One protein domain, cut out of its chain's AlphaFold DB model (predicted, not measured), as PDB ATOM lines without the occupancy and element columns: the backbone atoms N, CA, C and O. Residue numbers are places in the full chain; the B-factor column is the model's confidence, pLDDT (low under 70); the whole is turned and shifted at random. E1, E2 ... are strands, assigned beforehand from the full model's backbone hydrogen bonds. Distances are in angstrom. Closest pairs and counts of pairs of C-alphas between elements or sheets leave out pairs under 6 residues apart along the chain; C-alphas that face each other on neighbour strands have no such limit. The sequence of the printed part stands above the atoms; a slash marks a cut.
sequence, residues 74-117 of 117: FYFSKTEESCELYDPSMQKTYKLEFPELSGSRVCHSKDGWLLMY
ATOM      1  N   PHE A  74      -9.453   2.104 -28.419       86.81
ATOM      2  CA  PHE A  74      -8.412   1.724 -29.367       86.81
ATOM      3  C   PHE A  74      -8.455   0.203 -29.569       86.81
ATOM      4  O   PHE A  74      -8.374  -0.552 -28.597       86.81
ATOM      5  N   TYR A  75      -8.585  -0.244 -30.814       83.50
ATOM      6  CA  TYR A  75      -8.591  -1.650 -31.203       83.50
ATOM      7  C   TYR A  75      -7.438  -1.937 -32.162       83.50
ATOM      8  O   TYR A  75      -7.317  -1.305 -33.209       83.50
ATOM      9  N   PHE A  76      -6.614  -2.922 -31.809       79.94
ATOM     10  CA  PHE A  76      -5.551  -3.433 -32.668       79.94
ATOM     11  C   PHE A  76      -5.988  -4.771 -33.248       79.94
ATOM     12  O   PHE A  76      -6.269  -5.718 -32.502       79.94
ATOM     13  N   SER A  77      -6.028  -4.861 -34.576       72.56
ATOM     14  CA  SER A  77      -6.235  -6.144 -35.233       72.56
ATOM     15  C   SER A  77      -5.029  -7.051 -34.978       72.56
ATOM     16  O   SER A  77      -3.880  -6.620 -34.987       72.56
ATOM     17  N   LYS A  78      -5.275  -8.339 -34.717       65.81
ATOM     18  CA  LYS A  78      -4.193  -9.327 -34.544       65.81
ATOM     19  C   LYS A  78      -3.552  -9.739 -35.870       65.81
ATOM     20  O   LYS A  78      -2.471 -10.324 -35.854       65.81
ATOM     21  N   THR A  79      -4.256  -9.515 -36.974       64.44
ATOM     22  CA  THR A  79      -3.918 -10.017 -38.313       64.44
ATOM     23  C   THR A  79      -3.632  -8.907 -39.307       64.44
ATOM     24  O   THR A  79      -2.956  -9.156 -40.297       64.44
ATOM     25  N   GLU A  80      -4.136  -7.704 -39.054       62.38
ATOM     26  CA  GLU A  80      -3.884  -6.535 -39.885       62.38
ATOM     27  C   GLU A  80      -3.044  -5.535 -39.097       62.38
ATOM     28  O   GLU A  80      -3.283  -5.322 -37.912       62.38
ATOM     29  N   GLU A  81      -2.098  -4.874 -39.759       68.81
ATOM     30  CA  GLU A  81      -1.314  -3.764 -39.190       68.81
ATOM     31  C   GLU A  81      -2.147  -2.475 -39.040       68.81
ATOM     32  O   GLU A  81      -1.617  -1.375 -38.897       68.81
ATOM     33  N   SER A  82      -3.472  -2.601 -39.105       75.00
ATOM     34  CA  SER A  82      -4.420  -1.509 -39.007       75.00
ATOM     35  C   SER A  82      -4.877  -1.336 -37.563       75.00
ATOM     36  O   SER A  82      -5.127  -2.298 -36.824       75.00
ATOM     37  N   CYS A  83      -4.987  -0.075 -37.155       83.25
ATOM     38  CA  CYS A  83      -5.545   0.278 -35.868       83.25
ATOM     39  C   CYS A  83      -6.876   1.002 -36.042       83.25
ATOM     40  O   CYS A  83      -7.034   1.854 -36.916       83.25
ATOM     41  N   GLU A  84      -7.836   0.696 -35.179       88.31
ATOM     42  CA  GLU A  84      -9.153   1.314 -35.196       88.31
ATOM     43  C   GLU A  84      -9.397   2.093 -33.909       88.31
ATOM     44  O   GLU A  84      -9.088   1.642 -32.807       88.31
ATOM     45  N   LEU A  85      -9.962   3.283 -34.059       88.12
ATOM     46  CA  LEU A  85     -10.341   4.159 -32.968       88.12
ATOM     47  C   LEU A  85     -11.847   4.353 -32.997       88.12
ATOM     48  O   LEU A  85     -12.386   4.988 -33.903       88.12
ATOM     49  N   TYR A  86     -12.529   3.782 -32.018       88.00
ATOM     50  CA  TYR A  86     -13.968   3.892 -31.878       88.00
ATOM     51  C   TYR A  86     -14.330   5.034 -30.936       88.00
ATOM     52  O   TYR A  86     -13.890   5.077 -29.785       88.00
ATOM     53  N   ASP A  87     -15.164   5.939 -31.436       85.69
ATOM     54  CA  ASP A  87     -15.776   7.019 -30.680       85.69
ATOM     55  C   ASP A  87     -17.220   6.629 -30.308       85.69
ATOM     56  O   ASP A  87     -18.107   6.652 -31.176       85.69
ATOM     57  N   PRO A  88     -17.497   6.298 -29.030       83.19
ATOM     58  CA  PRO A  88     -18.839   5.922 -28.596       83.19
ATOM     59  C   PRO A  88     -19.840   7.083 -28.630       83.19
ATOM     60  O   PRO A  88     -21.043   6.839 -28.657       83.19
ATOM     61  N   SER A  89     -19.373   8.338 -28.618       78.69
ATOM     62  CA  SER A  89     -20.252   9.515 -28.655       78.69
ATOM     63  C   SER A  89     -20.874   9.705 -30.040       78.69
ATOM     64  O   SER A  89     -22.065   9.988 -30.161       78.69
ATOM     65  N   MET A  90     -20.074   9.478 -31.085       80.31
ATOM     66  CA  MET A  90     -20.487   9.586 -32.483       80.31
ATOM     67  C   MET A  90     -20.917   8.246 -33.090       80.31
ATOM     68  O   MET A  90     -21.364   8.224 -34.234       80.31
ATOM     69  N   GLN A  91     -20.735   7.138 -32.359       85.56
ATOM     70  CA  GLN A  91     -20.865   5.765 -32.866       85.56
ATOM     71  C   GLN A  91     -20.075   5.559 -34.164       85.56
ATOM     72  O   GLN A  91     -20.548   4.943 -35.120       85.56
ATOM     73  N   LYS A  92     -18.862   6.116 -34.209       86.44
ATOM     74  CA  LYS A  92     -18.036   6.155 -35.414       86.44
ATOM     75  C   LYS A  92     -16.687   5.509 -35.158       86.44
ATOM     76  O   LYS A  92     -16.036   5.794 -34.158       86.44
ATOM     77  N   THR A  93     -16.258   4.682 -36.103       89.81
ATOM     78  CA  THR A  93     -14.921   4.088 -36.114       89.81
ATOM     79  C   THR A  93     -14.040   4.833 -37.105       89.81
ATOM     80  O   THR A  93     -14.425   5.059 -38.255       89.81
ATOM     81  N   TYR A  94     -12.851   5.214 -36.659       86.88
ATOM     82  CA  TYR A  94     -11.810   5.827 -37.468       86.88
ATOM     83  C   TYR A  94     -10.694   4.806 -37.666       86.88
ATOM     84  O   TYR A  94     -10.150   4.293 -36.691       86.88
ATOM     85  N   LYS A  95     -10.347   4.515 -38.919       86.81
ATOM     86  CA  LYS A  95      -9.151   3.731 -39.228       86.81
ATOM     87  C   LYS A  95      -7.938   4.646 -39.168       86.81
ATOM     88  O   LYS A  95      -7.951   5.729 -39.753       86.81
ATOM     89  N   LEU A  96      -6.929   4.217 -38.427       84.62
ATOM     90  CA  LEU A  96      -5.663   4.904 -38.270       84.62
ATOM     91  C   LEU A  96      -4.564   4.010 -38.826       84.62
ATOM     92  O   LEU A  96      -4.419   2.853 -38.428       84.62
ATOM     93  N   GLU A  97      -3.800   4.572 -39.750       81.25
ATOM     94  CA  GLU A  97      -2.622   3.938 -40.316       81.25
ATOM     95  C   GLU A  97      -1.396   4.565 -39.662       81.25
ATOM     96  O   GLU A  97      -1.214   5.783 -39.703       81.25
ATOM     97  N   PHE A  98      -0.576   3.724 -39.037       78.88
ATOM     98  CA  PHE A  98       0.673   4.126 -38.402       78.88
ATOM     99  C   PHE A  98       1.803   3.281 -38.987       78.88
ATOM    100  O   PHE A  98       2.104   2.216 -38.441       78.88
ATOM    101  N   PRO A  99       2.415   3.714 -40.105       80.50
ATOM    102  CA  PRO A  99       3.511   2.982 -40.737       80.50
ATOM    103  C   PRO A  99       4.659   2.677 -39.764       80.50
ATOM    104  O   PRO A  99       5.293   1.632 -39.855       80.50
ATOM    105  N   GLU A 100       4.897   3.561 -38.794       81.62
ATOM    106  CA  GLU A 100       5.938   3.433 -37.773       81.62
ATOM    107  C   GLU A 100       5.651   2.332 -36.745       81.62
ATOM    108  O   GLU A 100       6.567   1.874 -36.068       81.62
ATOM    109  N   LEU A 101       4.388   1.919 -36.614       77.31
ATOM    110  CA  LEU A 101       3.946   0.859 -35.706       77.31
ATOM    111  C   LEU A 101       3.755  -0.483 -36.430       77.31
ATOM    112  O   LEU A 101       3.294  -1.447 -35.817       77.31
ATOM    113  N   SER A 102       4.115  -0.564 -37.717       79.75
ATOM    114  CA  SER A 102       4.103  -1.814 -38.482       79.75
ATOM    115  C   SER A 102       4.939  -2.887 -37.769       79.75
ATOM    116  O   SER A 102       6.020  -2.620 -37.241       79.75
ATOM    117  N   GLY A 103       4.386  -4.097 -37.660       78.44
ATOM    118  CA  GLY A 103       4.987  -5.216 -36.927       78.44
ATOM    119  C   GLY A 103       4.990  -5.105 -35.393       78.44
ATOM    120  O   GLY A 103       5.300  -6.097 -34.731       78.44
ATOM    121  N   SER A 104       4.607  -3.960 -34.819       82.12
ATOM    122  CA  SER A 104       4.626  -3.744 -33.370       82.12
ATOM    123  C   SER A 104       3.399  -4.352 -32.684       82.12
ATOM    124  O   SER A 104       2.277  -4.286 -33.193       82.12
ATOM    125  N   ARG A 105       3.576  -4.922 -31.489       82.69
ATOM    126  CA  ARG A 105       2.486  -5.535 -30.704       82.69
ATOM    127  C   ARG A 105       2.276  -4.826 -29.377       82.69
ATOM    128  O   ARG A 105       3.221  -4.595 -28.633       82.69
ATOM    129  N   VAL A 106       1.017  -4.556 -29.028       85.62
ATOM    130  CA  VAL A 106       0.662  -4.017 -27.706       85.62
ATOM    131  C   VAL A 106       0.783  -5.107 -26.646       85.62
ATOM    132  O   VAL A 106       0.096  -6.127 -26.718       85.62
ATOM    133  N   CYS A 107       1.618  -4.879 -25.634       87.81
ATOM    134  CA  CYS A 107       1.786  -5.795 -24.505       87.81
ATOM    135  C   CYS A 107       1.122  -5.295 -23.216       87.81
ATOM    136  O   CYS A 107       0.711  -6.109 -22.387       87.81
ATOM    137  N   HIS A 108       0.981  -3.977 -23.035       88.62
ATOM    138  CA  HIS A 108       0.335  -3.404 -21.854       88.62
ATOM    139  C   HIS A 108      -0.284  -2.031 -22.134       88.62
ATOM    140  O   HIS A 108       0.158  -1.318 -23.034       88.62
ATOM    141  N   SER A 109      -1.281  -1.642 -21.333       88.62
ATOM    142  CA  SER A 109      -1.894  -0.315 -21.381       88.62
ATOM    143  C   SER A 109      -2.105   0.259 -19.979       88.62
ATOM    144  O   SER A 109      -2.485  -0.458 -19.051       88.62
ATOM    145  N   LYS A 110      -1.841   1.561 -19.808       88.19
ATOM    146  CA  LYS A 110      -2.058   2.278 -18.541       88.19
ATOM    147  C   LYS A 110      -2.271   3.772 -18.778       88.19
ATOM    148  O   LYS A 110      -1.452   4.409 -19.426       88.19
ATOM    149  N   ASP A 111      -3.352   4.333 -18.230       82.38
ATOM    150  CA  ASP A 111      -3.654   5.777 -18.257       82.38
ATOM    151  C   ASP A 111      -3.575   6.420 -19.663       82.38
ATOM    152  O   ASP A 111      -3.109   7.545 -19.825       82.38
ATOM    153  N   GLY A 112      -4.007   5.691 -20.699       81.44
ATOM    154  CA  GLY A 112      -3.958   6.142 -22.097       81.44
ATOM    155  C   GLY A 112      -2.626   5.896 -22.817       81.44
ATOM    156  O   GLY A 112      -2.528   6.163 -24.010       81.44
ATOM    157  N   TRP A 113      -1.622   5.351 -22.130       88.44
ATOM    158  CA  TRP A 113      -0.363   4.913 -22.730       88.44
ATOM    159  C   TRP A 113      -0.415   3.445 -23.141       88.44
ATOM    160  O   TRP A 113      -1.058   2.628 -22.475       88.44
ATOM    161  N   LEU A 114       0.313   3.116 -24.210       87.50
ATOM    162  CA  LEU A 114       0.497   1.761 -24.722       87.50
ATOM    163  C   LEU A 114       1.985   1.411 -24.710       87.50
ATOM    164  O   LEU A 114       2.807   2.184 -25.198       87.50
ATOM    165  N   LEU A 115       2.323   0.246 -24.159       89.69
ATOM    166  CA  LEU A 115       3.647  -0.349 -24.306       89.69
ATOM    167  C   LEU A 115       3.617  -1.296 -25.509       89.69
ATOM    168  O   LEU A 115       2.738  -2.161 -25.592       89.69
ATOM    169  N   MET A 116       4.561  -1.108 -26.429       86.81
ATOM    170  CA  MET A 116       4.661  -1.845 -27.690       86.81
ATOM    171  C   MET A 116       6.078  -2.409 -27.868       86.81
ATOM    172  O   MET A 116       7.024  -1.833 -27.325       86.81
ATOM    173  N   TYR A 117       6.215  -3.528 -28.586       82.69
ATOM    174  CA  TYR A 117       7.490  -4.172 -28.940       82.69
ATOM    175  C   TYR A 117       7.463  -4.734 -30.360       82.69
ATOM    176  O   TYR A 117       6.335  -4.963 -30.863       82.69
TER     177      TYR A 117
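What this domain is: This is residues 74 to 117 of the 117 residues of the protein "F-box domain-containing protein" of Eutrema salsugineum (UniProt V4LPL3). A three-strand antiparallel sheet and a separate two-strand hairpin make the two arms of an open V, joined at its base by the chain from residue 97 to residue 105. The larger arm is E1, E2 and E3 side by side, the smaller is E4 and E5, and contact between the strands of the two arms is slight, with one pair of C-alphas of E1 and E4 within 8 A. The printed part has 44 residues with five named strands, E1 to E5 in order along the chain, and no named helix; the class is all strand, and the sheets run E1 - E2 - E3 and E4 - E5, both antiparallel. It is only just compact, close to loose, with a radius of gyration of the C-alphas of 11.1 A, and spans 31 by 23 by 16 A.

Where its parts are: Find C-alpha 74 at (-8.412, 1.724, -29.367), where E1 begins; it covers residues 74 to 76. Go on to C-alpha 83 at (-5.545, 0.278, -35.868), where E2, residues 83 to 87, starts its 13.3 A. Next come E3, residues 92 to 96, 12.8 A long, and E4, residues 106 to 110, 11.4 A long. E5, residues 113 to 116, spans 9.8 A and ends at C-alpha 116, (4.661, -1.845, -27.690).

How they stand to each other: Begin with the larger sheet, where E1, E2 and E3 form a meander, each strand the antiparallel neighbour of the one before. E1 and E2 are a hairpin at 154 degrees between directions; look for N 75 and O 84, 2.8 A apart and within hydrogen-bond range. E2 and E3 are a hairpin at 153 degrees, with N 85 and O 94 at 2.8 A and N 94 and O 85 at 2.8 A. E1 and E3 are the edge strands, and E2 is the inner one. The C-alphas of Phe 76 and Val 106 are the closest of E1 and E4, 8.0 A apart. E4 and E5 are a hairpin at 160 degrees; N 110 and O 113 are 3.0 A apart, N 115 and O 108 2.9 A. E3 and E4 are apart, and so are E2 and E5.

The domain as a whole: The two C-alphas farthest apart are those of Met 90 and Tyr 117, at 31.4 A, and Tyr 117 is the chain's last residue. The printed part has no cut. The links E2 to E3 and E4 to E5 are tight, E1 to E2 and E3 to E4 are short, and no link is long. The mean pLDDT of the printed part is 82.2; look at residues 78 to 81 for the four residues under 70.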